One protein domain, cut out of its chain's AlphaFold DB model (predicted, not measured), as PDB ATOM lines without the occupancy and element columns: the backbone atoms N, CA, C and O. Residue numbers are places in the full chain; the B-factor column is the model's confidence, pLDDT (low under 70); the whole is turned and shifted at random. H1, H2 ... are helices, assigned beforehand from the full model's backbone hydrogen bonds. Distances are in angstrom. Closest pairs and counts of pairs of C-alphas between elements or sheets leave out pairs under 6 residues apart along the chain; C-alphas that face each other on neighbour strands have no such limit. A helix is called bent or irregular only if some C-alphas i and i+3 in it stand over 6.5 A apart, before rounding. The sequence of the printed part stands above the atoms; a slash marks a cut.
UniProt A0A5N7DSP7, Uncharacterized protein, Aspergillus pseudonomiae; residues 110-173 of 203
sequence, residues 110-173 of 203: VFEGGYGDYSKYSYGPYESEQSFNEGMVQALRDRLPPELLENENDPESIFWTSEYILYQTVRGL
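AT A GLANCE: This is residues 110 to 173 of the 203 residues of an uncharacterized protein of Aspergillus pseudonomiae (UniProt A0A5N7DSP7). Two longer helices, H1 and H3, run side by side in opposite ways as a narrow V that opens toward the short helix H2, which sits at the turn between them. The unnamed first stretch, residues 110 to 128, loops out and returns along the side of H1 away from H3, giving a flat slab. The printed part has 64 residues with three named helices in the order H1, H2, H3 and no named strand. The class is all helix, with 33 of the 64 residues in named helices. The whole is compact, with a radius of gyration of the C-alphas of 12.3 A, and spans 35 by 30 by 14 A.

HOW THE PARTS SIT: The printed part begins with 19 residues, 110 to 128, that hold no named element; their C-alphas lie 9 to 19 A from the mean of all C-alphas. H1, residues 129 to 142, follows. A tight link of 3 residues joins it to H2, residues 146 to 149. H1 and H2 are close but not clearly touching; their closest C-alphas, those of Arg 141 and Leu 149, are 7.9 A apart. A short link of 8 residues then joins H2 to H3, residues 158 to 172. H2 and H3 are also close but not clearly touching, with the C-alphas of Leu 148 and Phe 159 the closest at 7.8 A. H1 and H3 touch, and their closest C-alphas are those of Val 137 and Tyr 167, 5.6 A apart. H3 touches H1 with residues 167 to 171 alone. The two helices run opposite ways at a shallow tilt of 20 degrees, with their centres 12.0 A apart. In H1 and H3 every O i to N i+4 pair is within hydrogen-bond range; H2 is too short for such a pair, but its 1 pair of O i and N i+3 is within range.

IN THESE COORDINATES: H1 runs from Glu 129, with its C-alpha at (251.525, 448.940, 389.303), to Asp 142, and measures 19.6 A from first to last C-alpha. H2 runs from Pro 146, C-alpha at (263.961, 426.506, 398.530), to Leu 149 and measures 5.1 A. H3, the longest helix with 15 residues, runs from Ile 158 to Gly 172, C-alpha at (248.967, 447.194, 399.608), and measures 21.2 A. No helix is bent or irregular.

THE WHOLE: The two C-alphas farthest apart are those of Glu 127 and Glu 156, at 35.4 A. The first and last printed C-alphas, those of Val 110 and Leu 173, are 16.2 A apart. The printed part has no cut, and no link between named helices is long. The mean pLDDT of the printed part is 86.2, and no printed residue is under 70.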
ATOM      1  N   VAL A 110     266.842 444.342 394.511       83.81
ATOM      2  CA  VAL A 110     265.786 443.348 394.785       83.81
ATOM      3  C   VAL A 110     265.579 442.357 393.630       83.81
ATOM      4  O   VAL A 110     265.322 441.182 393.867       83.81
ATOM      5  N   PHE A 111     265.735 442.805 392.382       86.00
ATOM      6  CA  PHE A 111     265.531 442.010 391.165       86.00
ATOM      7  C   PHE A 111     266.789 441.266 390.701       86.00
ATOM      8  O   PHE A 111     266.725 440.449 389.786       86.00
ATOM      9  N   GLU A 112     267.937 441.535 391.316       83.44
ATOM     10  CA  GLU A 112     269.200 440.842 391.042       83.44
ATOM     11  C   GLU A 112     269.601 439.894 392.188       83.44
ATOM     12  O   GLU A 112     270.650 439.262 392.129       83.44
ATOM     13  N   GLY A 113     268.750 439.747 393.211       83.50
ATOM     14  CA  GLY A 113     269.029 438.980 394.428       83.50
ATOM     15  C   GLY A 113     268.524 437.534 394.453       83.50
ATOM     16  O   GLY A 113     268.437 436.972 395.540       83.50
ATOM     17  N   GLY A 114     268.155 436.938 393.314       86.56
ATOM     18  CA  GLY A 114     267.620 435.569 393.261       86.56
ATOM     19  C   GLY A 114     268.574 434.515 393.843       86.56
ATOM     20  O   GLY A 114     269.790 434.628 393.721       86.56
ATOM     21  N   TYR A 115     268.042 433.485 394.491       89.06
ATOM     22  CA  TYR A 115     268.837 432.457 395.150       89.06
ATOM     23  C   TYR A 115     269.580 431.575 394.135       89.06
ATOM     24  O   TYR A 115     269.003 431.025 393.197       89.06
ATOM     25  N   GLY A 116     270.881 431.381 394.343       88.62
ATOM     26  CA  GLY A 116     271.697 430.525 393.486       88.62
ATOM     27  C   GLY A 116     272.060 431.183 392.153       88.62
ATOM     28  O   GLY A 116     272.824 432.143 392.117       88.62
ATOM     29  N   ASP A 117     271.592 430.614 391.041       85.19
ATOM     30  CA  ASP A 117     271.953 431.091 389.702       85.19
ATOM     31  C   ASP A 117     271.093 432.289 389.288       85.19
ATOM     32  O   ASP A 117     269.986 432.140 388.766       85.19
ATOM     33  N   TYR A 118     271.650 433.482 389.481       78.19
ATOM     34  CA  TYR A 118     271.024 434.765 389.164       78.19
ATOM     35  C   TYR A 118     270.567 434.902 387.704       78.19
ATOM     36  O   TYR A 118     269.676 435.701 387.418       78.19
ATOM     37  N   SER A 119     271.139 434.134 386.766       81.06
ATOM     38  CA  SER A 119     270.755 434.198 385.348       81.06
ATOM     39  C   SER A 119     269.368 433.613 385.063       81.06
ATOM     40  O   SER A 119     268.797 433.878 384.005       81.06
ATOM     41  N   LYS A 120     268.801 432.856 386.012       85.19
ATOM     42  CA  LYS A 120     267.478 432.228 385.889       85.19
ATOM     43  C   LYS A 120     266.319 433.187 386.133       85.19
ATOM     44  O   LYS A 120     265.184 432.855 385.798       85.19
ATOM     45  N   TYR A 121     266.595 434.353 386.707       88.31
ATOM     46  CA  TYR A 121     265.572 435.293 387.138       88.31
ATOM     47  C   TYR A 121     265.498 436.496 386.200       88.31
ATOM     48  O   TYR A 121     266.507 437.084 385.805       88.31
ATOM     49  N   SER A 122     264.273 436.872 385.845       89.62
ATOM     50  CA  SER A 122     263.984 438.036 385.015       89.62
ATOM     51  C   SER A 122     262.643 438.620 385.430       89.62
ATOM     52  O   SER A 122     261.629 437.927 385.406       89.62
ATOM     53  N   TYR A 123     262.636 439.901 385.788       90.75
ATOM     54  CA  TYR A 123     261.481 440.570 386.377       90.75
ATOM     55  C   TYR A 123     261.010 441.711 385.483       90.75
ATOM     56  O   TYR A 123     261.747 442.661 385.240       90.75
ATOM     57  N   GLY A 124     259.769 441.640 385.015       88.88
ATOM     58  CA  GLY A 124     259.201 442.607 384.082       88.88
ATOM     59  C   GLY A 124     259.550 442.305 382.617       88.88
ATOM     60  O   GLY A 124     260.186 441.290 382.325       88.88
ATOM     61  N   PRO A 125     259.133 443.170 381.681       89.94
ATOM     62  CA  PRO A 125     258.497 444.465 381.913       89.94
ATOM     63  C   PRO A 125     257.060 444.374 382.449       89.94
ATOM     64  O   PRO A 125     256.356 443.405 382.183       89.94
ATOM     65  N   TYR A 126     256.615 445.391 383.196       90.06
ATOM     66  CA  TYR A 126     255.283 445.414 383.812       90.06
ATOM     67  C   TYR A 126     254.404 446.526 383.236       90.06
ATOM     68  O   TYR A 126     254.806 447.685 383.181       90.06
ATOM     69  N   GLU A 127     253.171 446.207 382.848       89.12
ATOM     70  CA  GLU A 127     252.240 447.187 382.266       89.12
ATOM     71  C   GLU A 127     251.469 447.987 383.327       89.12
ATOM     72  O   GLU A 127     250.940 449.066 383.055       89.12
ATOM     73  N   SER A 128     251.405 447.491 384.564       88.19
ATOM     74  CA  SER A 128     250.654 448.100 385.665       88.19
ATOM     75  C   SER A 128     251.412 448.049 386.993       88.19
ATOM     76  O   SER A 128     252.266 447.188 387.198       88.19
ATOM     77  N   GLU A 129     251.051 448.951 387.910       87.50
ATOM     78  CA  GLU A 129     251.525 448.940 389.303       87.50
ATOM     79  C   GLU A 129     251.191 447.603 389.981       87.50
ATOM     80  O   GLU A 129     252.039 447.013 390.635       87.50
ATOM     81  N   GLN A 130     250.000 447.052 389.724       90.56
ATOM     82  CA  GLN A 130     249.607 445.747 390.252       90.56
ATOM     83  C   GLN A 130     250.538 444.624 389.771       90.56
ATOM     84  O   GLN A 130     251.027 443.850 390.588       90.56
ATOM     85  N   SER A 131     250.815 444.543 388.463       92.44
ATOM     86  CA  SER A 131     251.742 443.534 387.927       92.44
ATOM     87  C   SER A 131     253.168 443.721 388.448       92.44
ATOM     88  O   SER A 131     253.860 442.738 388.691       92.44
ATOM     89  N   PHE A 132     253.591 444.970 388.665       91.25
ATOM     90  CA  PHE A 132     254.888 445.275 389.264       91.25
ATOM     91  C   PHE A 132     254.962 444.818 390.726       91.25
ATOM     92  O   PHE A 132     255.944 444.191 391.108       91.25
ATOM     93  N   ASN A 133     253.919 445.059 391.524       92.38
ATOM     94  CA  ASN A 133     253.863 444.624 392.920       92.38
ATOM     95  C   ASN A 133     253.922 443.098 393.048       92.38
ATOM     96  O   ASN A 133     254.639 442.588 393.905       92.38
ATOM     97  N   GLU A 134     253.220 442.356 392.187       94.56
ATOM     98  CA  GLU A 134     253.348 440.890 392.165       94.56
ATOM     99  C   GLU A 134     254.753 440.456 391.725       94.56
ATOM    100  O   GLU A 134     255.324 439.541 392.308       94.56
ATOM    101  N   GLY A 135     255.355 441.163 390.767       93.50
ATOM    102  CA  GLY A 135     256.749 440.963 390.382       93.50
ATOM    103  C   GLY A 135     257.753 441.200 391.516       93.50
ATOM    104  O   GLY A 135     258.708 440.444 391.665       93.50
ATOM    105  N   MET A 136     257.526 442.220 392.345       92.31
ATOM    106  CA  MET A 136     258.305 442.493 393.558       92.31
ATOM    107  C   MET A 136     258.151 441.372 394.586       92.31
ATOM    108  O   MET A 136     259.145 440.923 395.149       92.31
ATOM    109  N   VAL A 137     256.924 440.892 394.816       93.88
ATOM    110  CA  VAL A 137     256.677 439.737 395.696       93.88
ATOM    111  C   VAL A 137     257.402 438.500 395.173       93.88
ATOM    112  O   VAL A 137     258.047 437.805 395.952       93.88
ATOM    113  N   GLN A 138     257.354 438.254 393.863       93.81
ATOM    114  CA  GLN A 138     258.072 437.144 393.242       93.81
ATOM    115  C   GLN A 138     259.585 437.261 393.476       93.81
ATOM    116  O   GLN A 138     260.193 436.312 393.956       93.81
ATOM    117  N   ALA A 139     260.175 438.439 393.259       92.75
ATOM    118  CA  ALA A 139     261.598 438.669 393.510       92.75
ATOM    119  C   ALA A 139     261.997 438.462 394.982       92.75
ATOM    120  O   ALA A 139     263.048 437.896 395.285       92.75
ATOM    121  N   LEU A 140     261.136 438.881 395.914       91.50
ATOM    122  CA  LEU A 140     261.337 438.676 397.349       91.50
ATOM    123  C   LEU A 140     261.201 437.212 397.783       91.50
ATOM    124  O   LEU A 140     261.793 436.849 398.797       91.50
ATOM    125  N   ARG A 141     260.452 436.386 397.045       90.88
ATOM    126  CA  ARG A 141     260.394 434.930 397.253       90.88
ATOM    127  C   ARG A 141     261.617 434.250 396.660       90.88
ATOM    128  O   ARG A 141     262.271 433.459 397.330       90.88
ATOM    129  N   ASP A 142     261.966 434.619 395.434       91.94
ATOM    130  CA  ASP A 142     263.046 434.010 394.660       91.94
ATOM    131  C   ASP A 142     264.432 434.217 395.274       91.94
ATOM    132  O   ASP A 142     265.332 433.429 395.001       91.94
ATOM    133  N   ARG A 143     264.629 435.237 396.123       89.62
ATOM    134  CA  ARG A 143     265.877 435.436 396.889       89.62
ATOM    135  C   ARG A 143     266.109 434.387 397.983       89.62
ATOM    136  O   ARG A 143     267.205 434.326 398.543       89.62
ATOM    137  N   LEU A 144     265.080 433.627 398.355       88.81
ATOM    138  CA  LEU A 144     265.125 432.703 399.484       88.81
ATOM    139  C   LEU A 144     265.544 431.299 399.016       88.81
ATOM    140  O   LEU A 144     265.144 430.867 397.934       88.81
ATOM    141  N   PRO A 145     266.330 430.566 399.827       88.56
ATOM    142  CA  PRO A 145     266.580 429.150 399.600       88.56
ATOM    143  C   PRO A 145     265.264 428.355 399.524       88.56
ATOM    144  O   PRO A 145     264.359 428.629 400.323       88.56
ATOM    145  N   PRO A 146     265.153 427.346 398.640       86.88
ATOM    146  CA  PRO A 146     263.961 426.506 398.530       86.88
ATOM    147  C   PRO A 146     263.517 425.880 399.858       86.88
ATOM    148  O   PRO A 146     262.322 425.766 400.106       86.88
ATOM    149  N   GLU A 147     264.464 425.543 400.737       86.06
ATOM    150  CA  GLU A 147     264.204 424.912 402.037       86.06
ATOM    151  C   GLU A 147     263.401 425.827 402.974       86.06
ATOM    152  O   GLU A 147     262.611 425.358 403.791       86.06
ATOM    153  N   LEU A 148     263.565 427.151 402.855       82.94
ATOM    154  CA  LEU A 148     262.771 428.105 403.632       82.94
ATOM    155  C   LEU A 148     261.337 428.219 403.101       82.94
ATOM    156  O   LEU A 148     260.416 428.485 403.871       82.94
ATOM    157  N   LEU A 149     261.138 427.978 401.804       82.00
ATOM    158  CA  LEU A 149     259.830 428.051 401.152       82.00
ATOM    159  C   LEU A 149     258.959 426.812 401.418       82.00
ATOM    160  O   LEU A 149     257.747 426.870 401.224       82.00
ATOM    161  N   GLU A 150     259.529 425.707 401.912       81.75
ATOM    162  CA  GLU A 150     258.770 424.489 402.246       81.75
ATOM    163  C   GLU A 150     257.640 424.760 403.252       81.75
ATOM    164  O   GLU A 150     256.555 424.186 403.147       81.75
ATOM    165  N   ASN A 151     257.868 425.692 404.182       75.31
ATOM    166  CA  ASN A 151     256.915 426.067 405.229       75.31
ATOM    167  C   ASN A 151     256.121 427.343 404.893       75.31
ATOM    168  O   ASN A 151     255.473 427.918 405.763       75.31
ATOM    169  N   GLU A 152     256.149 427.817 403.644       75.00
ATOM    170  CA  GLU A 152     255.490 429.071 403.249       75.00
ATOM    171  C   GLU A 152     253.956 429.013 403.343       75.00
ATOM    172  O   GLU A 152     253.286 430.040 403.347       75.00
ATOM    173  N   ASN A 153     253.375 427.820 403.442       77.06
ATOM    174  CA  ASN A 153     251.938 427.649 403.648       77.06
ATOM    175  C   ASN A 153     251.574 427.273 405.092       77.06
ATOM    176  O   ASN A 153     250.400 427.023 405.347       77.06
ATOM    177  N   ASP A 154     252.544 427.221 406.013       82.25
ATOM    178  CA  ASP A 154     252.313 426.940 407.433       82.25
ATOM    179  C   ASP A 154     252.036 428.244 408.206       82.25
ATOM    180  O   ASP A 154     252.978 428.993 408.476       82.25
ATOM    181  N   PRO A 155     250.778 428.530 408.596       74.62
ATOM    182  CA  PRO A 155     250.417 429.785 409.254       74.62
ATOM    183  C   PRO A 155     251.067 429.974 410.632       74.62
ATOM    184  O   PRO A 155     251.155 431.103 411.110       74.62
ATOM    185  N   GLU A 156     251.519 428.890 411.269       77.06
ATOM    186  CA  GLU A 156     252.141 428.917 412.597       77.06
ATOM    187  C   GLU A 156     253.660 429.153 412.527       77.06
ATOM    188  O   GLU A 156     254.322 429.371 413.546       77.06
ATOM    189  N   SER A 157     254.238 429.151 411.322       78.38
ATOM    190  CA  SER A 157     255.657 429.419 411.135       78.38
ATOM    191  C   SER A 157     255.976 430.908 411.321       78.38
ATOM    192  O   SER A 157     255.357 431.804 410.740       78.38
ATOM    193  N   ILE A 158     257.030 431.194 412.088       74.75
ATOM    194  CA  ILE A 158     257.563 432.558 412.252       74.75
ATOM    195  C   ILE A 158     257.976 433.142 410.891       74.75
ATOM    196  O   ILE A 158     257.769 434.328 410.639       74.75
ATOM    197  N   PHE A 159     258.502 432.292 410.004       73.12
ATOM    198  CA  PHE A 159     258.878 432.660 408.640       73.12
ATOM    199  C   PHE A 159     257.661 433.074 407.805       73.12
ATOM    200  O   PHE A 159     257.700 434.108 407.135       73.12
ATOM    201  N   TRP A 160     256.560 432.315 407.908       72.50
ATOM    202  CA  TRP A 160     255.293 432.640 407.249       72.50
ATOM    203  C   TRP A 160     254.827 434.030 407.652       72.50
ATOM    204  O   TRP A 160     254.545 434.857 406.796       72.50
ATOM    205  N   THR A 161     254.825 434.327 408.953       73.25
ATOM    206  CA  THR A 161     254.305 435.604 409.452       73.25
ATOM    207  C   THR A 161     255.125 436.792 408.942       73.25
ATOM    208  O   THR A 161     254.545 437.783 408.498       73.25
ATOM    209  N   SER A 162     256.461 436.708 408.949       79.75
ATOM    210  CA  SER A 162     257.308 437.814 408.482       79.75
ATOM    211  C   SER A 162     257.222 438.037 406.971       79.75
ATOM    212  O   SER A 162     257.048 439.177 406.532       79.75
ATOM    213  N   GLU A 163     257.310 436.972 406.168       85.94
ATOM    214  CA  GLU A 163     257.290 437.092 404.705       85.94
ATOM    215  C   GLU A 163     255.879 437.397 404.187       85.94
ATOM    216  O   GLU A 163     255.711 438.255 403.321       85.94
ATOM    217  N   TYR A 164     254.836 436.805 404.779       83.75
ATOM    218  CA  TYR A 164     253.450 437.112 404.433       83.75
ATOM    219  C   TYR A 164     253.126 438.590 404.668       83.75
ATOM    220  O   TYR A 164     252.579 439.241 403.775       83.75
ATOM    221  N   ILE A 165     253.487 439.149 405.831       87.62
ATOM    222  CA  ILE A 165     253.268 440.575 406.120       87.62
ATOM    223  C   ILE A 165     254.004 441.443 405.099       87.62
ATOM    224  O   ILE A 165     253.420 442.398 404.582       87.62
ATOM    225  N   LEU A 166     255.253 441.108 404.764       90.25
ATOM    226  CA  LEU A 166     256.016 441.822 403.743       90.25
ATOM    227  C   LEU A 166     255.300 441.781 402.384       90.25
ATOM    228  O   LEU A 166     255.108 442.827 401.761       90.25
ATOM    229  N   TYR A 167     254.829 440.613 401.944       91.88
ATOM    230  CA  TYR A 167     254.160 440.466 400.649       91.88
ATOM    231  C   TYR A 167     252.826 441.209 400.603       91.88
ATOM    232  O   TYR A 167     252.525 441.883 399.617       91.88
ATOM    233  N   GLN A 168     252.029 441.139 401.673       90.56
ATOM    234  CA  GLN A 168     250.783 441.903 401.761       90.56
ATOM    235  C   GLN A 168     251.043 443.409 401.819       90.56
ATOM    236  O   GLN A 168     250.305 444.175 401.201       90.56
ATOM    237  N   THR A 169     252.117 443.836 402.485       91.38
ATOM    238  CA  THR A 169     252.533 445.243 402.500       91.38
ATOM    239  C   THR A 169     252.842 445.720 401.085       91.38
ATOM    240  O   THR A 169     252.282 446.727 400.660       91.38
ATOM    241  N   VAL A 170     253.640 444.969 400.314       91.69
ATOM    242  CA  VAL A 170     253.950 445.291 398.909       91.69
ATOM    243  C   VAL A 170     252.680 445.348 398.052       91.69
ATOM    244  O   VAL A 170     252.486 446.298 397.300       91.69
ATOM    245  N   ARG A 171     251.758 444.388 398.200       91.62
ATOM    246  CA  ARG A 171     250.466 444.378 397.478       91.62
ATOM    247  C   ARG A 171     249.529 445.527 397.862       91.62
ATOM    248  O   ARG A 171     248.645 445.899 397.077       91.62
ATOM    249  N   GLY A 172     249.694 446.050 399.075       89.88
ATOM    250  CA  GLY A 172     248.967 447.194 399.608       89.88
ATOM    251  C   GLY A 172     249.461 448.541 399.076       89.88
ATOM    252  O   GLY A 172     248.688 449.498 399.098       89.88
ATOM    253  N   LEU A 173     250.693 448.620 398.557       86.69
ATOM    254  CA  LEU A 173     251.229 449.825 397.913       86.69
ATOM    255  C   LEU A 173     250.475 450.077 396.603       86.69
ATOM    256  O   LEU A 173     250.627 449.333 395.636       86.69
TER     257      LEU A 173